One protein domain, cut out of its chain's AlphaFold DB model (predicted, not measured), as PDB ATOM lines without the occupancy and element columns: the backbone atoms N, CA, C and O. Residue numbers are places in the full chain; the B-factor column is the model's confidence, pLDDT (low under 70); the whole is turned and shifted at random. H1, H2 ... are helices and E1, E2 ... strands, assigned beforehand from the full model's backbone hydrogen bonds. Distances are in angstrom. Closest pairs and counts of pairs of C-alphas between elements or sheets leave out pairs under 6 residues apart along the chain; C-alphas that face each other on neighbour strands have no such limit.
ATOM      1  N   ARG A  11     163.432 192.017 107.562       89.44
ATOM      2  CA  ARG A  11     163.998 191.072 108.532       89.44
ATOM      3  C   ARG A  11     163.028 190.956 109.696       89.44
ATOM      4  O   ARG A  11     162.529 191.975 110.166       89.44
ATOM      5  N   THR A  12     162.808 189.754 110.203       90.50
ATOM      6  CA  THR A  12     161.984 189.529 111.393       90.50
ATOM      7  C   THR A  12     162.791 189.050 112.584       90.50
ATOM      8  O   THR A  12     163.808 188.379 112.434       90.50
ATOM      9  N   GLU A  13     162.310 189.390 113.771       92.00
ATOM     10  CA  GLU A  13     162.819 188.932 115.057       92.00
ATOM     11  C   GLU A  13     161.622 188.546 115.924       92.00
ATOM     12  O   GLU A  13     160.731 189.369 116.144       92.00
ATOM     13  N   PHE A  14     161.573 187.292 116.368       92.62
ATOM     14  CA  PHE A  14     160.542 186.812 117.280       92.62
ATOM     15  C   PHE A  14     161.113 186.751 118.695       92.62
ATOM     16  O   PHE A  14     162.188 186.195 118.915       92.62
ATOM     17  N   SER A  15     160.405 187.348 119.646       92.25
ATOM     18  CA  SER A  15     160.732 187.320 121.068       92.25
ATOM     19  C   SER A  15     159.642 186.527 121.788       92.25
ATOM     20  O   SER A  15     158.535 187.056 121.948       92.25
ATOM     21  N   PRO A  16     159.903 185.264 122.166       93.12
ATOM     22  CA  PRO A  16     158.899 184.438 122.817       93.12
ATOM     23  C   PRO A  16     158.551 184.994 124.197       93.12
ATOM     24  O   PRO A  16     159.406 185.534 124.899       93.12
ATOM     25  N   TRP A  17     157.287 184.856 124.583       94.75
ATOM     26  CA  TRP A  17     156.823 185.183 125.927       94.75
ATOM     27  C   TRP A  17     156.836 183.955 126.828       94.75
ATOM     28  O   TRP A  17     156.735 182.829 126.325       94.75
ATOM     29  N   PRO A  18     156.889 184.154 128.155       94.75
ATOM     30  CA  PRO A  18     156.719 183.061 129.090       94.75
ATOM     31  C   PRO A  18     155.377 182.340 128.909       94.75
ATOM     32  O   PRO A  18     154.358 182.952 128.540       94.75
ATOM     33  N   VAL A  19     155.396 181.045 129.211       94.75
ATOM     34  CA  VAL A  19     154.245 180.131 129.150       94.75
ATOM     35  C   VAL A  19     154.076 179.383 130.474       94.75
ATOM     36  O   VAL A  19     154.997 179.354 131.295       94.75
ATOM     37  N   SER A  20     152.909 178.783 130.697       94.56
ATOM     38  CA  SER A  20     152.668 177.947 131.878       94.56
ATOM     39  C   SER A  20     153.373 176.581 131.808       94.56
ATOM     40  O   SER A  20     153.763 176.104 130.740       94.56
ATOM     41  N   GLU A  21     153.494 175.907 132.955       93.25
ATOM     42  CA  GLU A  21     153.946 174.505 133.029       93.25
ATOM     43  C   GLU A  21     153.055 173.556 132.210       93.25
ATOM     44  O   GLU A  21     153.556 172.604 131.608       93.25
ATOM     45  N   HIS A  22     151.746 173.834 132.147       90.69
ATOM     46  CA  HIS A  22     150.815 173.078 131.309       90.69
ATOM     47  C   HIS A  22     151.206 173.194 129.835       90.69
ATOM     48  O   HIS A  22     151.458 172.179 129.192       90.69
ATOM     49  N   TYR A  23     151.366 174.425 129.339       93.00
ATOM     50  CA  TYR A  23     151.799 174.690 127.968       93.00
ATOM     51  C   TYR A  23     153.106 173.960 127.637       93.00
ATOM     52  O   TYR A  23     153.227 173.308 126.599       93.00
ATOM     53  N   ALA A  24     154.099 174.064 128.525       92.75
ATOM     54  CA  ALA A  24     155.398 173.431 128.335       92.75
ATOM     55  C   ALA A  24     155.292 171.900 128.262       92.75
ATOM     56  O   ALA A  24     155.961 171.283 127.434       92.75
ATOM     57  N   THR A  25     154.422 171.299 129.078       92.56
ATOM     58  CA  THR A  25     154.168 169.852 129.079       92.56
ATOM     59  C   THR A  25     153.531 169.390 127.770       92.56
ATOM     60  O   THR A  25     154.006 168.427 127.174       92.56
ATOM     61  N   GLU A  26     152.505 170.095 127.282       92.00
ATOM     62  CA  GLU A  26     151.863 169.787 125.993       92.00
ATOM     63  C   GLU A  26     152.865 169.902 124.836       92.00
ATOM     64  O   GLU A  26     152.927 169.044 123.953       92.00
ATOM     65  N   ARG A  27     153.721 170.929 124.876       91.19
ATOM     66  CA  ARG A  27     154.773 171.127 123.876       91.19
ATOM     67  C   ARG A  27     155.811 170.005 123.896       91.19
ATOM     68  O   ARG A  27     156.143 169.487 122.835       91.19
ATOM     69  N   ALA A  28     156.290 169.604 125.073       90.12
ATOM     70  CA  ALA A  28     157.208 168.472 125.223       90.12
ATOM     71  C   ALA A  28     156.563 167.136 124.809       90.12
ATOM     72  O   ALA A  28     157.240 166.240 124.308       90.12
ATOM     73  N   GLY A  29     155.241 167.016 124.969       89.69
ATOM     74  CA  GLY A  29     154.440 165.900 124.468       89.69
ATOM     75  C   GLY A  29     154.229 165.895 122.948       89.69
ATOM     76  O   GLY A  29     153.638 164.948 122.432       89.69
ATOM     77  N   GLY A  30     154.702 166.921 122.230       87.81
ATOM     78  CA  GLY A  30     154.585 167.026 120.776       87.81
ATOM     79  C   GLY A  30     153.200 167.451 120.288       87.81
ATOM     80  O   GLY A  30     152.850 167.161 119.144       87.81
ATOM     81  N   VAL A  31     152.396 168.120 121.125       89.75
ATOM     82  CA  VAL A  31     151.101 168.665 120.692       89.75
ATOM     83  C   VAL A  31     151.333 169.750 119.633       89.75
ATOM     84  O   VAL A  31     151.967 170.763 119.941       89.75
ATOM     85  N   PRO A  32     150.823 169.587 118.393       88.94
ATOM     86  CA  PRO A  32     151.108 170.497 117.283       88.94
ATOM     87  C   PRO A  32     150.803 171.967 117.580       88.94
ATOM     88  O   PRO A  32     151.578 172.854 117.224       88.94
ATOM     89  N   GLU A  33     149.683 172.242 118.246       89.06
ATOM     90  CA  GLU A  33     149.263 173.583 118.636       89.06
ATOM     91  C   GLU A  33     150.238 174.206 119.638       89.06
ATOM     92  O   GLU A  33     150.545 175.391 119.533       89.06
ATOM     93  N   ALA A  34     150.770 173.413 120.570       90.38
ATOM     94  CA  ALA A  34     151.707 173.873 121.589       90.38
ATOM     95  C   ALA A  34     153.103 174.184 121.017       90.38
ATOM     96  O   ALA A  34     153.903 174.864 121.662       90.38
ATOM     97  N   MET A  35     153.406 173.748 119.788       90.44
ATOM     98  CA  MET A  35     154.701 174.007 119.151       90.44
ATOM     99  C   MET A  35     154.942 175.491 118.851       90.44
ATOM    100  O   MET A  35     156.088 175.933 118.905       90.44
ATOM    101  N   LEU A  36     153.896 176.274 118.559       91.44
ATOM    102  CA  LEU A  36     154.001 177.708 118.261       91.44
ATOM    103  C   LEU A  36     153.986 178.548 119.534       91.44
ATOM    104  O   LEU A  36     152.937 178.707 120.136       91.44
ATOM    105  N   LEU A  37     155.103 179.157 119.923       92.81
ATOM    106  CA  LEU A  37     155.119 179.976 121.137       92.81
ATOM    107  C   LEU A  37     154.336 181.293 120.988       92.81
ATOM    108  O   LEU A  37     154.414 181.935 119.936       92.81
ATOM    109  N   PRO A  38     153.666 181.776 122.055       93.75
ATOM    110  CA  PRO A  38     153.213 183.159 122.114       93.75
ATOM    111  C   PRO A  38     154.416 184.112 122.172       93.75
ATOM    112  O   PRO A  38     155.491 183.751 122.657       93.75
ATOM    113  N   GLY A  39     154.255 185.346 121.697       94.06
ATOM    114  CA  GLY A  39     155.376 186.285 121.656       94.06
ATOM    115  C   GLY A  39     155.131 187.584 120.903       94.06
ATOM    116  O   GLY A  39     154.050 187.850 120.367       94.06
ATOM    117  N   GLU A  40     156.187 188.393 120.842       92.88
ATOM    118  CA  GLU A  40     156.252 189.599 120.023       92.88
ATOM    119  C   GLU A  40     157.084 189.346 118.761       92.88
ATOM    120  O   GLU A  40     158.256 188.988 118.827       92.88
ATOM    121  N   LEU A  41     156.486 189.590 117.597       93.06
ATOM    122  CA  LEU A  41     157.164 189.584 116.310       93.06
ATOM    123  C   LEU A  41     157.505 191.017 115.903       93.06
ATOM    124  O   LEU A  41     156.606 191.804 115.612       93.06
ATOM    125  N   THR A  42     158.791 191.341 115.803       91.88
ATOM    126  CA  THR A  42     159.267 192.618 115.261       91.88
ATOM    127  C   THR A  42     159.708 192.451 113.811       91.88
ATOM    128  O   THR A  42     160.561 191.628 113.496       91.88
ATOM    129  N   VAL A  43     159.151 193.262 112.918       90.50
ATOM    130  CA  VAL A  43     159.541 193.375 111.512       90.50
ATOM    131  C   VAL A  43     160.375 194.636 111.331       90.50
ATOM    132  O   VAL A  43     159.940 195.734 111.674       90.50
ATOM    133  N   HIS A  44     161.553 194.487 110.743       90.56
ATOM    134  CA  HIS A  44     162.466 195.556 110.361       90.56
ATOM    135  C   HIS A  44     162.464 195.695 108.847       90.56
ATOM    136  O   HIS A  44     162.709 194.718 108.147       90.56
ATOM    137  N   ARG A  45     162.227 196.899 108.333       87.81
ATOM    138  CA  ARG A  45     162.356 197.216 106.910       87.81
ATOM    139  C   ARG A  45     163.736 197.819 106.633       87.81
ATOM    140  O   ARG A  45     164.308 198.484 107.494       87.81
ATOM    141  N   GLY A  46     164.258 197.624 105.423       82.31
ATOM    142  CA  GLY A  46     165.590 198.093 105.013       82.31
ATOM    143  C   GLY A  46     165.852 199.604 105.131       82.31
ATOM    144  O   GLY A  46     167.006 200.013 105.107       82.31
ATOM    145  N   ASP A  47     164.820 200.435 105.300       84.50
ATOM    146  CA  ASP A  47     164.942 201.878 105.555       84.50
ATOM    147  C   ASP A  47     165.014 202.242 107.053       84.50
ATOM    148  O   ASP A  47     164.960 203.416 107.415       84.50
ATOM    149  N   GLY A  48     165.113 201.243 107.933       83.75
ATOM    150  CA  GLY A  48     165.175 201.419 109.384       83.75
ATOM    151  C   GLY A  48     163.809 201.503 110.070       83.75
ATOM    152  O   GLY A  48     163.755 201.535 111.302       83.75
ATOM    153  N   ALA A  49     162.699 201.496 109.322       85.56
ATOM    154  CA  ALA A  49     161.372 201.416 109.920       85.56
ATOM    155  C   ALA A  49     161.173 200.058 110.612       85.56
ATOM    156  O   ALA A  49     161.580 199.017 110.095       85.56
ATOM    157  N   LYS A  50     160.512 200.064 111.773       87.44
ATOM    158  CA  LYS A  50     160.182 198.848 112.522       87.44
ATOM    159  C   LYS A  50     158.714 198.810 112.913       87.44
ATOM    160  O   LYS A  50     158.116 199.854 113.171       87.44
ATOM    161  N   MET A  51     158.166 197.607 112.997       86.62
ATOM    162  CA  MET A  51     156.808 197.363 113.460       86.62
ATOM    163  C   MET A  51     156.754 196.092 114.292       86.62
ATOM    164  O   MET A  51     157.374 195.105 113.920       86.62
ATOM    165  N   SER A  52     155.969 196.103 115.363       88.62
ATOM    166  CA  SER A  52     155.776 194.932 116.214       88.62
ATOM    167  C   SER A  52     154.348 194.413 116.172       88.62
ATOM    168  O   SER A  52     153.395 195.199 116.137       88.62
ATOM    169  N   TYR A  53     154.208 193.097 116.270       88.38
ATOM    170  CA  TYR A  53     152.942 192.390 116.383       88.38
ATOM    171  C   TYR A  53     152.975 191.422 117.548       88.38
ATOM    172  O   TYR A  53     154.020 190.901 117.915       88.38
ATOM    173  N   TYR A  54     151.800 191.156 118.084       88.44
ATOM    174  CA  TYR A  54     151.563 190.204 119.142       88.44
ATOM    175  C   TYR A  54     150.940 188.942 118.567       88.44
ATOM    176  O   TYR A  54     149.938 189.014 117.843       88.44
ATOM    177  N   LEU A  55     151.527 187.805 118.929       90.38
ATOM    178  CA  LEU A  55     150.929 186.489 118.797       90.38
ATOM    179  C   LEU A  55     150.513 186.031 120.196       90.38
ATOM    180  O   LEU A  55     151.318 185.513 120.966       90.38
ATOM    181  N   ASP A  56     149.252 186.283 120.532       87.00
ATOM    182  CA  ASP A  56     148.634 185.858 121.790       87.00
ATOM    183  C   ASP A  56     148.065 184.448 121.611       87.00
ATOM    184  O   ASP A  56     146.865 184.262 121.402       87.00
ATOM    185  N   TRP A  57     148.974 183.477 121.532       85.81
ATOM    186  CA  TRP A  57     148.620 182.078 121.331       85.81
ATOM    187  C   TRP A  57     147.960 181.512 122.601       85.81
ATOM    188  O   TRP A  57     148.448 181.799 123.701       85.81
ATOM    189  N   PRO A  58     146.839 180.776 122.481       80.06
ATOM    190  CA  PRO A  58     146.104 180.277 123.638       80.06
ATOM    191  C   PRO A  58     146.882 179.177 124.366       80.06
ATOM    192  O   PRO A  58     147.785 178.565 123.803       80.06
ATOM    193  N   GLU A  59     146.489 178.914 125.611       78.50
ATOM    194  CA  GLU A  59     146.993 177.763 126.374       78.50
ATOM    195  C   GLU A  59     146.051 176.556 126.315       78.50
ATOM    196  O   GLU A  59     146.479 175.432 126.536       78.50
ATOM    197  N   GLU A  60     144.773 176.776 125.997       76.94
ATOM    198  CA  GLU A  60     143.810 175.697 125.790       76.94
ATOM    199  C   GLU A  60     143.868 175.222 124.336       76.94
ATOM    200  O   GLU A  60     143.264 175.822 123.441       76.94
ATOM    201  N   PHE A  61     144.590 174.129 124.105       77.62
ATOM    202  CA  PHE A  61     144.657 173.484 122.799       77.62
ATOM    203  C   PHE A  61     143.479 172.530 122.633       77.62
ATOM    204  O   PHE A  61     143.341 171.536 123.343       77.62
ATOM    205  N   ASN A  62     142.592 172.834 121.695       67.25
ATOM    206  CA  ASN A  62     141.531 171.915 121.296       67.25
ATOM    207  C   ASN A  62     141.294 171.964 119.783       67.25
ATOM    208  O   ASN A  62     141.766 172.862 119.090       67.25
ATOM    209  N   GLU A  63     140.515 171.019 119.262       57.84
ATOM    210  CA  GLU A  63     140.145 170.947 117.837       57.84
ATOM    211  C   GLU A  63     139.419 172.209 117.318       57.84
ATOM    212  O   GLU A  63     139.343 172.448 116.113       57.84
ATOM    213  N   TYR A  64     138.907 173.048 118.225       59.44
ATOM    214  CA  TYR A  64     138.275 174.330 117.921       59.44
ATOM    215  C   TYR A  64     139.219 175.522 118.092       59.44
ATOM    216  O   TYR A  64     138.734 176.661 118.048       59.44
ATOM    217  N   THR A  65     140.529 175.297 118.277       63.53
ATOM    218  CA  THR A  65     141.523 176.370 118.380       63.53
ATOM    219  C   THR A  65     141.398 177.240 117.140       63.53
ATOM    220  O   THR A  65     141.703 176.851 116.009       63.53
ATOM    221  N   ARG A  66     140.828 178.427 117.345       72.81
ATOM    222  CA  ARG A  66     140.495 179.328 116.248       72.81
ATOM    223  C   ARG A  66     141.776 179.905 115.677       72.81
ATOM    224  O   ARG A  66     142.773 180.053 116.374       72.81
ATOM    225  N   ALA A  67     141.705 180.310 114.414       85.44
ATOM    226  CA  ALA A  67     142.775 181.084 113.817       85.44
ATOM    227  C   ALA A  67     143.046 182.340 114.665       85.44
ATOM    228  O   ALA A  67     142.140 183.138 114.924       85.44
ATOM    229  N   ILE A  68     144.293 182.506 115.095       87.00
ATOM    230  CA  ILE A  68     144.747 183.633 115.898       87.00
ATOM    231  C   ILE A  68     145.187 184.745 114.964       87.00
ATOM    232  O   ILE A  68     146.015 184.551 114.076       87.00
ATOM    233  N   THR A  69     144.623 185.931 115.157       86.69
ATOM    234  CA  THR A  69     145.011 187.127 114.409       86.69
ATOM    235  C   THR A  69     146.266 187.743 115.012       86.69
ATOM    236  O   THR A  69     146.289 188.039 116.207       86.69
ATOM    237  N   LEU A  70     147.270 188.018 114.178       87.12
ATOM    238  CA  LEU A  70     148.417 188.833 114.574       87.12
ATOM    239  C   LEU A  70     147.942 190.264 114.833       87.12
ATOM    240  O   LEU A  70     147.400 190.921 113.941       87.12
ATOM    241  N   ARG A  71     148.126 190.759 116.058       82.81
ATOM    242  CA  ARG A  71     147.657 192.097 116.443       82.81
ATOM    243  C   ARG A  71     148.815 193.083 116.415       82.81
ATOM    244  O   ARG A  71     149.837 192.797 117.028       82.81
ATOM    245  N   PRO A  72     148.695 194.251 115.769       80.81
ATOM    246  CA  PRO A  72     149.754 195.246 115.835       80.81
ATOM    247  C   PRO A  72     149.898 195.763 117.273       80.81
ATOM    248  O   PRO A  72     148.902 196.012 117.956       80.81
ATOM    249  N   ARG A  73     151.142 195.970 117.718       81.00
ATOM    250  CA  ARG A  73     151.459 196.524 119.047       81.00
ATOM    251  C   ARG A  73     150.779 197.870 119.279       81.00
ATOM    252  O   ARG A  73     150.249 198.129 120.355       81.00
ATOM    253  N   THR A  74     150.756 198.718 118.252       74.75
ATOM    254  CA  THR A  74     150.091 200.023 118.271       74.75
ATOM    255  C   THR A  74     149.016 200.094 117.189       74.75
ATOM    256  O   THR A  74     149.176 199.568 116.089       74.75
ATOM    257  N   LYS A  75     147.906 200.787 117.474       62.84
ATOM    258  CA  LYS A  75     146.743 200.890 116.568       62.84
ATOM    259  C   LYS A  75     147.077 201.450 115.175       62.84
ATOM    260  O   LYS A  75     146.375 201.152 114.217       62.84
ATOM    261  N   ASN A  76     148.137 202.250 115.064       58.06
ATOM    262  CA  ASN A  76     148.573 202.871 113.807       58.06
ATOM    263  C   ASN A  76     149.761 202.140 113.159       58.06
ATOM    264  O   ASN A  76     150.439 202.706 112.305       58.06
ATOM    265  N   GLY A  77     150.030 200.903 113.574       53.50
ATOM    266  CA  GLY A  77     151.039 200.061 112.957       53.50
ATOM    267  C   GLY A  77     150.675 199.598 111.549       53.50
ATOM    268  O   GLY A  77     149.523 199.262 111.291       53.50
ATOM    269  N   TYR A  78     151.649 199.587 110.638       49.22
ATOM    270  CA  TYR A  78     151.527 199.003 109.293       49.22
ATOM    271  C   TYR A  78     151.522 197.466 109.357       49.22
ATOM    272  O   TYR A  78     152.138 196.958 110.282       49.22
ATOM    273  N   PRO A  79     150.984 196.736 108.357       54.75
ATOM    274  CA  PRO A  79     150.042 197.156 107.327       54.75
ATOM    275  C   PRO A  79     148.618 197.093 107.834       54.75
ATOM    276  O   PRO A  79     148.202 196.154 108.506       54.75
ATOM    277  N   GLN A  80     147.854 198.095 107.428       63.34
ATOM    278  CA  GLN A  80     146.418 198.102 107.636       63.34
ATOM    279  C   GLN A  80     145.681 197.419 106.483       63.34
ATOM    280  O   GLN A  80     144.486 197.236 106.584       63.34
ATOM    281  N   ASP A  81     146.342 197.010 105.398       78.38
ATOM    282  CA  ASP A  81     145.669 196.510 104.195       78.38
ATOM    283  C   ASP A  81     145.428 194.999 104.152       78.38
ATOM    284  O   ASP A  81     144.787 194.526 103.215       78.38
ATOM    285  N   PHE A  82     145.857 194.238 105.158       82.94
ATOM    286  CA  PHE A  82     145.470 192.837 105.308       82.94
ATOM    287  C   PHE A  82     145.400 192.401 106.771       82.94
ATOM    288  O   PHE A  82     146.043 192.964 107.652       82.94
ATOM    289  N   MET A  83     144.619 191.354 107.014       85.69
ATOM    290  CA  MET A  83     144.604 190.598 108.258       85.69
ATOM    291  C   MET A  83     145.517 189.383 108.102       85.69
ATOM    292  O   MET A  83     145.377 188.639 107.131       85.69
ATOM    293  N   PHE A  84     146.420 189.170 109.056       88.69
ATOM    294  CA  PHE A  84     147.262 187.976 109.123       88.69
ATOM    295  C   PHE A  84     146.774 187.066 110.246       88.69
ATOM    296  O   PHE A  84     146.596 187.517 111.380       88.69
ATOM    297  N   THR A  85     146.546 185.795 109.933       90.81
ATOM    298  CA  THR A  85     146.067 184.797 110.892       90.81
ATOM    299  C   THR A  85     146.910 183.537 110.848       90.81
ATOM    300  O   THR A  85     147.454 183.194 109.799       90.81
ATOM    301  N   VAL A  86     146.997 182.854 111.984       92.12
ATOM    302  CA  VAL A  86     147.721 181.592 112.145       92.12
ATOM    303  C   VAL A  86     146.779 180.575 112.771       92.12
ATOM    304  O   VAL A  86     146.097 180.890 113.742       92.12
ATOM    305  N   ALA A  87     146.717 179.372 112.216       91.50
ATOM    306  CA  ALA A  87     145.999 178.242 112.796       91.50
ATOM    307  C   ALA A  87     146.863 176.991 112.677       91.50
ATOM    308  O   ALA A  87     147.627 176.881 111.723       91.50
ATOM    309  N   VAL A  88     146.710 176.042 113.593       89.94
ATOM    310  CA  VAL A  88     147.284 174.704 113.433       89.94
ATOM    311  C   VAL A  88     146.176 173.755 112.995       89.94
ATOM    312  O   VAL A  88     145.065 173.810 113.520       89.94
ATOM    313  N   ARG A  89     146.438 172.974 111.945       87.38
ATOM    314  CA  ARG A  89     145.509 171.999 111.362       87.38
ATOM    315  C   ARG A  89     146.300 170.802 110.876       87.38
ATOM    316  O   ARG A  89     147.275 170.991 110.156       87.38
ATOM    317  N   ASP A  90     145.886 169.601 111.264       85.38
ATOM    318  CA  ASP A  90     146.481 168.342 110.796       85.38
ATOM    319  C   ASP A  90     148.020 168.300 110.935       85.38
ATOM    320  O   ASP A  90     148.729 167.850 110.038       85.38
ATOM    321  N   GLY A  91     148.559 168.825 112.043       87.19
ATOM    322  CA  GLY A  91     150.009 168.876 112.276       87.19
ATOM    323  C   GLY A  91     150.753 169.966 111.494       87.19
ATOM    324  O   GLY A  91     151.981 169.978 111.482       87.19
ATOM    325  N   GLN A  92     150.042 170.903 110.859       90.44
ATOM    326  CA  GLN A  92     150.625 172.007 110.097       90.44
ATOM    327  C   GLN A  92     150.196 173.369 110.642       90.44
ATOM    328  O   GLN A  92     149.012 173.616 110.870       90.44
ATOM    329  N   ALA A  93     151.146 174.293 110.771       91.50
ATOM    330  CA  ALA A  93     150.843 175.708 110.939       91.50
ATOM    331  C   ALA A  93     150.467 176.314 109.580       91.50
ATOM    332  O   ALA A  93     151.264 176.322 108.639       91.50
ATOM    333  N   VAL A  94     149.248 176.841 109.496       92.69
ATOM    334  CA  VAL A  94     148.674 177.498 108.323       92.69
ATOM    335  C   VAL A  94     148.614 179.000 108.574       92.69
ATOM    336  O   VAL A  94     147.807 179.496 109.365       92.69
ATOM    337  N   PHE A  95     149.450 179.737 107.854       93.00
ATOM    338  CA  PHE A  95     149.477 181.194 107.841       93.00
ATOM    339  C   PHE A  95     148.571 181.702 106.726       93.00
ATOM    340  O   PHE A  95     148.751 181.329 105.571       93.00
ATOM    341  N   THR A  96     147.606 182.559 107.043       91.44
ATOM    342  CA  THR A  96     146.638 183.080 106.068       91.44
ATOM    343  C   THR A  96     146.609 184.601 106.102       91.44
ATOM    344  O   THR A  96     146.326 185.194 107.146       91.44
ATOM    345  N   ALA A  97     146.842 185.229 104.948       90.56
ATOM    346  CA  ALA A  97     146.688 186.667 104.759       90.56
ATOM    347  C   ALA A  97     145.431 186.973 103.938       90.56
ATOM    348  O   ALA A  97     145.245 186.439 102.845       90.56
ATOM    349  N   THR A  98     144.577 187.859 104.449       88.12
ATOM    350  CA  THR A  98     143.334 188.281 103.782       88.12
ATOM    351  C   THR A  98     143.338 189.791 103.603       88.12
ATOM    352  O   THR A  98     143.403 190.520 104.591       88.12
ATOM    353  N   ALA A  99     143.268 190.272 102.359       84.00
ATOM    354  CA  ALA A  99     143.247 191.705 102.073       84.00
ATOM    355  C   ALA A  99     141.990 192.380 102.641       84.00
ATOM    356  O   ALA A  99     140.874 191.900 102.444       84.00
ATOM    357  N   LEU A 100     142.175 193.535 103.273       78.19
ATOM    358  CA  LEU A 100     141.122 194.366 103.841       78.19
ATOM    359  C   LEU A 100     140.948 195.626 102.992       78.19
ATOM    360  O   LEU A 100     141.891 196.391 102.779       78.19
ATOM    361  N   SER A 101     139.724 195.899 102.551       71.88
ATOM    362  CA  SER A 101     139.360 197.216 102.028       71.88
ATOM    363  C   SER A 101     139.381 198.272 103.131       71.88
ATOM    364  O   SER A 101     139.187 197.958 104.301       71.88
ATOM    365  N   PHE A 102     139.504 199.546 102.758       68.12
ATOM    366  CA  PHE A 102     139.447 200.676 103.693       68.12
ATOM    367  C   PHE A 102     138.271 200.605 104.692       68.12
ATOM    368  O   PHE A 102     138.422 200.931 105.868       68.12
ATOM    369  N   TRP A 103     137.091 200.156 104.250       67.31
ATOM    370  CA  TRP A 103     135.928 200.024 105.130       67.31
ATOM    371  C   TRP A 103     136.057 198.851 106.105       67.31
ATOM    372  O   TRP A 103     135.705 199.000 107.269       67.31
ATOM    373  N   GLU A 104     136.617 197.722 105.674       72.00
ATOM    374  CA  GLU A 104     136.873 196.563 106.543       72.00
ATOM    375  C   GLU A 104     137.976 196.863 107.565       72.00
ATOM    376  O   GLU A 104     137.877 196.439 108.713       72.00
ATOM    377  N   GLN A 105     138.965 197.680 107.194       66.50
ATOM    378  CA  GLN A 105     139.968 198.222 108.118       66.50
ATOM    379  C   GLN A 105     139.327 199.089 109.204       66.50
ATOM    380  O   GLN A 105     139.706 199.025 110.372       66.50
ATOM    381  N   ARG A 106     138.333 199.902 108.822       61.53
ATOM    382  CA  ARG A 106     137.593 200.768 109.746       61.53
ATOM    383  C   ARG A 106     136.646 199.980 110.653       61.53
ATOM    384  O   ARG A 106     136.527 200.311 111.831       61.53
ATOM    385  N   ASP A 107     135.943 198.999 110.095       63.03
ATOM    386  CA  ASP A 107     134.813 198.329 110.743       63.03
ATOM    387  C   ASP A 107     135.206 196.992 111.409       63.03
ATOM    388  O   ASP A 107     134.421 196.433 112.177       63.03
ATOM    389  N   GLY A 108     136.431 196.502 111.172       55.53
ATOM    390  CA  GLY A 108     137.035 195.359 111.867       55.53
ATOM    391  C   GLY A 108     136.428 193.999 111.519       55.53
ATOM    392  O   GLY A 108     136.611 193.038 112.265       55.53
ATOM    393  N   ARG A 109     135.668 193.911 110.424       58.44
ATOM    394  CA  ARG A 109     135.046 192.669 109.954       58.44
ATOM    395  C   ARG A 109     135.408 192.448 108.490       58.44
ATOM    396  O   ARG A 109     134.875 193.178 107.656       58.44
ATOM    397  N   PRO A 110     136.297 191.495 108.168       58.47
ATOM    398  CA  PRO A 110     136.479 191.088 106.784       58.47
ATOM    399  C   PRO A 110     135.175 190.457 106.282       58.47
ATOM    400  O   PRO A 110     134.557 189.667 106.998       58.47
ATOM    401  N   TYR A 111     134.739 190.813 105.074       61.16
ATOM    402  CA  TYR A 111     133.812 189.957 104.336       61.16
ATOM    403  C   TYR A 111     134.548 188.678 103.918       61.16
ATOM    404  O   TYR A 111     135.775 188.701 103.803       61.16
ATOM    405  N   ASP A 112     133.818 187.580 103.698       62.75
ATOM    406  CA  ASP A 112     134.383 186.310 103.222       62.75
ATOM    407  C   ASP A 112     135.126 186.538 101.898       62.75
ATOM    408  O   ASP A 112     134.536 186.610 100.819       62.75
ATOM    409  N   ARG A 113     136.441 186.725 101.999       70.81
ATOM    410  CA  ARG A 113     137.358 186.948 100.887       70.81
ATOM    411  C   ARG A 113     138.286 185.758 100.791       70.81
ATOM    412  O   ARG A 113     138.745 185.227 101.803       70.81
ATOM    413  N   GLU A 114     138.601 185.379  99.562       81.38
ATOM    414  CA  GLU A 114     139.677 184.431  99.329       81.38
ATOM    415  C   GLU A 114     141.002 185.011  99.854       81.38
ATOM    416  O   GLU A 114     141.270 186.207  99.678       81.38
ATOM    417  N   PRO A 115     141.834 184.198 100.527       87.56
ATOM    418  CA  PRO A 115     143.147 184.637 100.968       87.56
ATOM    419  C   PRO A 115     144.021 185.091  99.804       87.56
ATOM    420  O   PRO A 115     144.094 184.435  98.769       87.56
ATOM    421  N   ILE A 116     144.740 186.191 100.010       88.12
ATOM    422  CA  ILE A 116     145.714 186.706  99.042       88.12
ATOM    423  C   ILE A 116     147.055 185.966  99.116       88.12
ATOM    424  O   ILE A 116     147.851 186.020  98.178       88.12
ATOM    425  N   ALA A 117     147.299 185.276 100.233       89.12
ATOM    426  CA  ALA A 117     148.445 184.405 100.420       89.12
ATOM    427  C   ALA A 117     148.173 183.341 101.487       89.12
ATOM    428  O   ALA A 117     147.469 183.606 102.474       89.12
ATOM    429  N   ARG A 118     148.795 182.170 101.317       90.81
ATOM    430  CA  ARG A 118     148.898 181.142 102.358       90.81
ATOM    431  C   ARG A 118     150.322 180.616 102.459       90.81
ATOM    432  O   ARG A 118     150.963 180.377 101.440       90.81
ATOM    433  N   GLY A 119     150.798 180.433 103.683       90.50
ATOM    434  CA  GLY A 119     152.054 179.750 103.980       90.50
ATOM    435  C   GLY A 119     151.806 178.548 104.877       90.50
ATOM    436  O   GLY A 119     150.889 178.578 105.696       90.50
ATOM    437  N   TYR A 120     152.637 177.520 104.738       91.69
ATOM    438  CA  TYR A 120     152.501 176.273 105.490       91.69
ATOM    439  C   TYR A 120     153.840 175.871 106.101       91.69
ATOM    440  O   TYR A 120     154.875 175.961 105.434       91.69
ATOM    441  N   VAL A 121     153.809 175.401 107.345       91.75
ATOM    442  CA  VAL A 121     154.941 174.760 108.027       91.75
ATOM    443  C   VAL A 121     154.451 173.470 108.663       91.75
ATOM    444  O   VAL A 121     153.427 173.473 109.340       91.75
ATOM    445  N   ASP A 122     155.183 172.379 108.457       90.12
ATOM    446  CA  ASP A 122     154.934 171.103 109.131       90.12
ATOM    447  C   ASP A 122     155.455 171.167 110.569       90.12
ATOM    448  O   ASP A 122     156.647 170.977 110.799       90.12
ATOM    449  N   VAL A 123     154.581 171.472 111.532       87.00
ATOM    450  CA  VAL A 123     154.979 171.584 112.945       87.00
ATOM    451  C   VAL A 123     155.255 170.219 113.567       87.00
ATOM    452  O   VAL A 123     156.085 170.135 114.465       87.00
ATOM    453  N   ALA A 124     154.617 169.158 113.065       83.25
ATOM    454  CA  ALA A 124     154.783 167.794 113.567       83.25
ATOM    455  C   ALA A 124     156.171 167.205 113.265       83.25
ATOM    456  O   ALA A 124     156.592 166.249 113.911       83.25
ATOM    457  N   SER A 125     156.895 167.780 112.300       84.19
ATOM    458  CA  SER A 125     158.277 167.404 111.983       84.19
ATOM    459  C   SER A 125     159.331 167.923 112.974       84.19
ATOM    460  O   SER A 125     160.501 167.554 112.860       84.19
ATOM    461  N   TYR A 126     158.942 168.775 113.929       82.19
ATOM    462  CA  TYR A 126     159.855 169.419 114.872       82.19
ATOM    463  C   TYR A 126     159.692 168.867 116.287       82.19
ATOM    464  O   TYR A 126     158.587 168.602 116.749       82.19
ATOM    465  N   GLU A 127     160.811 168.770 116.999       78.12
ATOM    466  CA  GLU A 127     160.841 168.488 118.433       78.12
ATOM    467  C   GLU A 127     160.885 169.802 119.228       78.12
ATOM    468  O   GLU A 127     161.383 170.828 118.749       78.12
ATOM    469  N   SER A 128     160.337 169.794 120.444       69.69
ATOM    470  CA  SER A 128     160.344 170.972 121.310       69.69
ATOM    471  C   SER A 128     161.768 171.335 121.733       69.69
ATOM    472  O   SER A 128     162.510 170.484 122.218       69.69
ATOM    473  N   CYS A 129     162.137 172.610 121.618       66.38
ATOM    474  CA  CYS A 129     163.405 173.116 122.139       66.38
ATOM    475  C   CYS A 129     163.233 173.566 123.599       66.38
ATOM    476  O   CYS A 129     162.438 174.470 123.874       66.38
ATOM    477  N   GLU A 130     163.963 172.937 124.524       60.25
ATOM    478  CA  GLU A 130     163.925 173.267 125.959       60.25
ATOM    479  C   GLU A 130     164.821 174.464 126.321       60.25
ATOM    480  O   GLU A 130     164.515 175.212 127.249       60.25
ATOM    481  N   GLU A 131     165.914 174.691 125.584       58.75
ATOM    482  CA  GLU A 131     166.860 175.766 125.890       58.75
ATOM    483  C   GLU A 131     166.458 177.103 125.256       58.75
ATOM    484  O   GLU A 131     166.101 177.200 124.078       58.75
ATOM    485  N   TYR A 132     166.594 178.181 126.037       50.41
ATOM    486  CA  TYR A 132     166.557 179.554 125.534       50.41
ATOM    487  C   TYR A 132     167.806 179.819 124.677       50.41
ATOM    488  O   TYR A 132     168.783 180.423 125.118       50.41
ATOM    489  N   ALA A 133     167.797 179.329 123.442       44.69
ATOM    490  CA  ALA A 133     168.826 179.603 122.455       44.69
ATOM    491  C   ALA A 133     168.326 180.690 121.495       44.69
ATOM    492  O   ALA A 133     167.340 180.521 120.776       44.69
ATOM    493  N   GLY A 134     169.005 181.839 121.500       51.78
ATOM    494  CA  GLY A 134     168.770 182.898 120.523       51.78
ATOM    495  C   GLY A 134     168.984 182.406 119.086       51.78
ATOM    496  O   GLY A 134     169.862 181.592 118.828       51.78
ATOM    497  N   ILE A 135     168.174 182.942 118.167       47.47
ATOM    498  CA  ILE A 135     168.204 182.759 116.703       47.47
ATOM    499  C   ILE A 135     168.490 181.309 116.263       47.47
ATOM    500  O   ILE A 135     169.566 180.991 115.762       47.47
ATOM    501  N   SER A 136     167.481 180.447 116.373       53.41
ATOM    502  CA  SER A 136     167.425 179.221 115.572       53.41
ATOM    503  C   SER A 136     167.006 179.553 114.131       53.41
ATOM    504  O   SER A 136     166.276 180.522 113.891       53.41
ATOM    505  N   ALA A 137     167.481 178.771 113.158       61.03
ATOM    506  CA  ALA A 137     167.038 178.904 111.773       61.03
ATOM    507  C   ALA A 137     165.530 178.619 111.697       61.03
ATOM    508  O   ALA A 137     165.070 177.572 112.151       61.03
ATOM    509  N   ALA A 138     164.763 179.558 111.135       67.56
ATOM    510  CA  ALA A 138     163.322 179.391 111.013       67.56
ATOM    511  C   ALA A 138     162.992 178.128 110.190       67.56
ATOM    512  O   ALA A 138     163.638 177.892 109.160       67.56
ATOM    513  N   PRO A 139     161.981 177.341 110.601       79.50
ATOM    514  CA  PRO A 139     161.391 176.301 109.772       79.50
ATOM    515  C   PRO A 139     161.139 176.775 108.343       79.50
ATOM    516  O   PRO A 139     160.677 177.895 108.109       79.50
ATOM    517  N   THR A 140     161.445 175.915 107.375       80.38
ATOM    518  CA  THR A 140     161.232 176.242 105.964       80.38
ATOM    519  C   THR A 140     159.744 176.153 105.640       80.38
ATOM    520  O   THR A 140     159.085 175.176 105.992       80.38
ATOM    521  N   LEU A 141     159.212 177.155 104.935       82.25
ATOM    522  CA  LEU A 141     157.850 177.096 104.407       82.25
ATOM    523  C   LEU A 141     157.763 175.977 103.357       82.25
ATOM    524  O   LEU A 141     158.406 176.062 102.312       82.25
ATOM    525  N   ILE A 142     156.962 174.944 103.622       80.38
ATOM    526  CA  ILE A 142     156.803 173.778 102.730       80.38
ATOM    527  C   ILE A 142     155.845 174.047 101.561       80.38
ATOM    528  O   ILE A 142     155.834 173.314 100.577       80.38
ATOM    529  N   GLY A 143     155.054 175.117 101.653       74.75
ATOM    530  CA  GLY A 143     154.140 175.561 100.608       74.75
ATOM    531  C   GLY A 143     153.886 177.062 100.700       74.75
ATOM    532  O   GLY A 143     153.937 177.651 101.787       74.75
ATOM    533  N   TRP A 144     153.627 177.682  99.551       80.88
ATOM    534  CA  TRP A 144     153.387 179.117  99.443       80.88
ATOM    535  C   TRP A 144     152.442 179.420  98.279       80.88
ATOM    536  O   TRP A 144     152.846 179.370  97.117       80.88
ATOM    537  N   ASP A 145     151.194 179.754  98.602       79.62
ATOM    538  CA  ASP A 145     150.190 180.166  97.621       79.62
ATOM    539  C   ASP A 145     150.208 181.693  97.490       79.62
ATOM    540  O   ASP A 145     150.129 182.406  98.495       79.62
ATOM    541  N   ILE A 146     150.290 182.203  96.257       72.44
ATOM    542  CA  ILE A 146     150.267 183.641  95.954       72.44
ATOM    543  C   ILE A 146     149.064 183.946  95.071       72.44
ATOM    544  O   ILE A 146     148.960 183.416  93.968       72.44
ATOM    545  N   ALA A 147     148.214 184.863  95.521       75.06
ATOM    546  CA  ALA A 147     147.151 185.443  94.704       75.06
ATOM    547  C   ALA A 147     147.268 186.974  94.575       75.06
ATOM    548  O   ALA A 147     146.508 187.596  93.835       75.06
ATOM    549  N   ASP A 148     148.225 187.600  95.268       78.56
ATOM    550  CA  ASP A 148     148.384 189.050  95.284       78.56
ATOM    551  C   ASP A 148     149.361 189.575  94.212       78.56
ATOM    552  O   ASP A 148     150.502 189.105  94.142       78.56
ATOM    553  N   PRO A 149     148.988 190.598  93.418       79.69
ATOM    554  CA  PRO A 149     149.881 191.191  92.427       79.69
ATOM    555  C   PRO A 149     150.940 192.146  93.007       79.69
ATOM    556  O   PRO A 149     151.794 192.598  92.248       79.69
ATOM    557  N   TYR A 150     150.897 192.514  94.296       84.25
ATOM    558  CA  TYR A 150     151.795 193.509  94.897       84.25
ATOM    559  C   TYR A 150     153.015 192.862  95.592       84.25
ATOM    560  O   TYR A 150     152.903 192.371  96.722       84.25
ATOM    561  N   PRO A 151     154.226 192.915  94.991       83.38
ATOM    562  CA  PRO A 151     155.371 192.138  95.473       83.38
ATOM    563  C   PRO A 151     155.861 192.540  96.867       83.38
ATOM    564  O   PRO A 151     156.301 191.692  97.638       83.38
ATOM    565  N   ALA A 152     155.763 193.824  97.227       83.50
ATOM    566  CA  ALA A 152     156.229 194.300  98.529       83.50
ATOM    567  C   ALA A 152     155.336 193.828  99.690       83.50
ATOM    568  O   ALA A 152     155.852 193.580 100.780       83.50
ATOM    569  N   ARG A 153     154.022 193.655  99.467       85.50
ATOM    570  CA  ARG A 153     153.128 193.018 100.452       85.50
ATOM    571  C   ARG A 153     153.419 191.531 100.557       85.50
ATOM    572  O   ARG A 153     153.507 191.032 101.668       85.50
ATOM    573  N   MET A 154     153.674 190.848  99.442       86.44
ATOM    574  CA  MET A 154     154.046 189.429  99.479       86.44
ATOM    575  C   MET A 154     155.361 189.174 100.219       86.44
ATOM    576  O   MET A 154     155.429 188.250 101.026       86.44
ATOM    577  N   ALA A 155     156.378 190.014 100.010       87.00
ATOM    578  CA  ALA A 155     157.634 189.932 100.756       87.00
ATOM    579  C   ALA A 155     157.419 190.120 102.267       87.00
ATOM    580  O   ALA A 155     158.009 189.399 103.070       87.00
ATOM    581  N   LEU A 156     156.529 191.042 102.655       87.94
ATOM    582  CA  LEU A 156     156.164 191.246 104.053       87.94
ATOM    583  C   LEU A 156     155.400 190.053 104.634       87.94
ATOM    584  O   LEU A 156     155.748 189.596 105.714       87.94
ATOM    585  N   ILE A 157     154.387 189.531 103.935       89.75
ATOM    586  CA  ILE A 157     153.625 188.364 104.406       89.75
ATOM    587  C   ILE A 157     154.565 187.167 104.575       89.75
ATOM    588  O   ILE A 157     154.499 186.497 105.600       89.75
ATOM    589  N   ARG A 158     155.484 186.929 103.626       89.06
ATOM    590  CA  ARG A 158     156.496 185.870 103.757       89.06
ATOM    591  C   ARG A 158     157.352 186.079 105.005       89.06
ATOM    592  O   ARG A 158     157.507 185.144 105.780       89.06
ATOM    593  N   ALA A 159     157.842 187.301 105.222       89.50
ATOM    594  CA  ALA A 159     158.628 187.634 106.406       89.50
ATOM    595  C   ALA A 159     157.837 187.388 107.705       89.50
ATOM    596  O   ALA A 159     158.387 186.860 108.664       89.50
ATOM    597  N   LEU A 160     156.536 187.711 107.737       91.31
ATOM    598  CA  LEU A 160     155.667 187.404 108.878       91.31
ATOM    599  C   LEU A 160     155.544 185.892 109.111       91.31
ATOM    600  O   LEU A 160     155.667 185.457 110.252       91.31
ATOM    601  N   CYS A 161     155.338 185.095 108.057       91.69
ATOM    602  CA  CYS A 161     155.276 183.636 108.170       91.69
ATOM    603  C   CYS A 161     156.587 183.054 108.710       91.69
ATOM    604  O   CYS A 161     156.559 182.310 109.682       91.69
ATOM    605  N   GLU A 162     157.728 183.422 108.119       89.44
ATOM    606  CA  GLU A 162     159.063 182.974 108.551       89.44
ATOM    607  C   GLU A 162     159.351 183.399 109.999       89.44
ATOM    608  O   GLU A 162     159.838 182.612 110.812       89.44
ATOM    609  N   GLY A 163     158.990 184.634 110.346       91.00
ATOM    610  CA  GLY A 163     159.136 185.175 111.687       91.00
ATOM    611  C   GLY A 163     158.320 184.416 112.730       91.00
ATOM    612  O   GLY A 163     158.872 184.027 113.755       91.00
ATOM    613  N   VAL A 164     157.034 184.152 112.479       92.00
ATOM    614  CA  VAL A 164     156.217 183.343 113.400       92.00
ATOM    615  C   VAL A 164     156.701 181.894 113.436       92.00
ATOM    616  O   VAL A 164     156.802 181.321 114.517       92.00
ATOM    617  N   ALA A 165     157.053 181.306 112.292       91.25
ATOM    618  CA  ALA A 165     157.555 179.937 112.222       91.25
ATOM    619  C   ALA A 165     158.816 179.740 113.074       91.25
ATOM    620  O   ALA A 165     158.978 178.690 113.687       91.25
ATOM    621  N   SER A 166     159.683 180.755 113.181       90.25
ATOM    622  CA  SER A 166     160.884 180.675 114.023       90.25
ATOM    623  C   SER A 166     160.586 180.314 115.488       90.25
ATOM    624  O   SER A 166     161.393 179.620 116.110       90.25
ATOM    625  N   SER A 167     159.399 180.673 115.999       90.94
ATOM    626  CA  SER A 167     158.946 180.347 117.359       90.94
ATOM    627  C   SER A 167     158.920 178.841 117.656       90.94
ATOM    628  O   SER A 167     159.176 178.447 118.793       90.94
ATOM    629  N   ILE A 168     158.703 177.999 116.635       90.06
ATOM    630  CA  ILE A 168     158.628 176.531 116.748       90.06
ATOM    631  C   ILE A 168     159.908 175.955 117.348       90.06
ATOM    632  O   ILE A 168     159.867 175.019 118.141       90.06
ATOM    633  N   THR A 169     161.044 176.557 117.004       86.94
ATOM    634  CA  THR A 169     162.380 176.080 117.385       86.94
ATOM    635  C   THR A 169     163.004 176.861 118.546       86.94
ATOM    636  O   THR A 169     164.162 176.637 118.885       86.94
ATOM    637  N   MET A 170     162.262 177.793 119.150       88.81
ATOM    638  CA  MET A 170     162.743 178.610 120.270       88.81
ATOM    639  C   MET A 170     162.335 178.012 121.617       88.81
ATOM    640  O   MET A 170     161.222 177.501 121.757       88.81
ATOM    641  N   GLY A 171     163.200 178.139 122.622       88.12
ATOM    642  CA  GLY A 171     162.830 177.969 124.027       88.12
ATOM    643  C   GLY A 171     162.212 179.242 124.614       88.12
ATOM    644  O   GLY A 171     162.358 180.338 124.069       88.12
ATOM    645  N   THR A 172     161.525 179.107 125.744       91.44
ATOM    646  CA  THR A 172     160.979 180.236 126.508       91.44
ATOM    647  C   THR A 172     160.984 179.929 127.998       91.44
ATOM    648  O   THR A 172     161.124 178.777 128.405       91.44
ATOM    649  N   GLN A 173     160.826 180.960 128.820       93.56
ATOM    650  CA  GLN A 173     160.688 180.798 130.257       93.56
ATOM    651  C   GLN A 173     159.357 180.123 130.605       93.56
ATOM    652  O   GLN A 173     158.299 180.483 130.086       93.56
ATOM    653  N   ILE A 174     159.416 179.170 131.529       95.00
ATOM    654  CA  ILE A 174     158.248 178.482 132.074       95.00
ATOM    655  C   ILE A 174     157.942 179.095 133.439       95.00
ATOM    656  O   ILE A 174     158.847 179.272 134.256       95.00
TER     657      ILE A 174
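AT A GLANCE: This is residues 11 to 174 of the 323 residues of the protein "Histidine kinase" of Rothia sp. HMSC071B01 (UniProt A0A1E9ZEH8). Two antiparallel sheets, bridged by short pairings of residues 68 to 72, wrap round one long helix, H4, which packs on one face of each. The small helices H1 and H2 lie at one end and H3 at the other. The 164 printed residues hold four named helices and seven named strands, in the order E1 H1 H2 E2 E3 E4 E5 H3 E6 E7 H4; the sheets run E1 E2 E3 and E4 E5 E6 E7. The class is mixed, helices and strands; the whole is compact, with a radius of gyration of the C-alphas of 15.4 A and spans of 42 by 36 by 28 A.

HOW THE PARTS SIT: E1, residues 11 to 16, is antiparallel to E2, residues 39 to 45, with N 13 and O 42 at 2.9 A. H1, residues 21 to 28, touches H2, residues 32 to 35, at the C-alphas of Arg 27 and Ala 34, 4.7 A. E2 forms a hairpin with E3, residues 50 to 55, with N 41 and O 53 at 2.8 A. Residues 53 to 54 of E3 pair with 71 to 72, and 68 to 69 with 85 to 86 of E4, residues 82 to 89. E4 and E5, residues 92 to 99, form a hairpin, with N 85 and O 96 at 2.9 A. H3, residues 102 to 107, only grazes the sheet of E4 with residues 104 to 105. E6, residues 117 to 122, is antiparallel to E5, with N 95 and O 119 at 2.8 A, and forms a hairpin with E7, residues 143 to 146, with N 145 and O 118 at 2.9 A. H4, residues 151 to 169, makes two layers, a helix on one face of a sheet, with each sheet, at a height of 8.8 A over each. It is over E5 and E6, only just along the strands, at 28 degrees to E5 on the local plane; the C-alphas of Phe 95 and Cys 161, the closest of E5 and H4, are 6.3 A apart. It is also over E1 and E2, only just slantwise to the strands, at 32 degrees to E1 on the local plane; the closest C-alphas of E1 and H4, those of Thr 12 and Gly 163, are 5.2 A apart. In H1 and H3 every O i to N i+4 pair is within hydrogen-bond range, in H4 12 of 15; H2 is too short for one.

IN THESE COORDINATES: E1 begins at C-alpha 11, (163.998, 191.072, 108.532). First to last C-alpha, E2 is 19.6 A long, E4 21.7 A and E5 22.5 A. H4 measures 28.1 A and ends at C-alpha 169, (162.380, 176.080, 117.385).

THE WHOLE: The C-alphas farthest apart, of Trp 103 and Glu 131, are 44.5 A apart. The printed part has no cut; the links E3 to E4 and E6 to E7 are long. Mean pLDDT of the printed part is 81.9, with residues 62 to 65, 75 to 80, 102 to 103, 105 to 112 and 128 to 138 under 70.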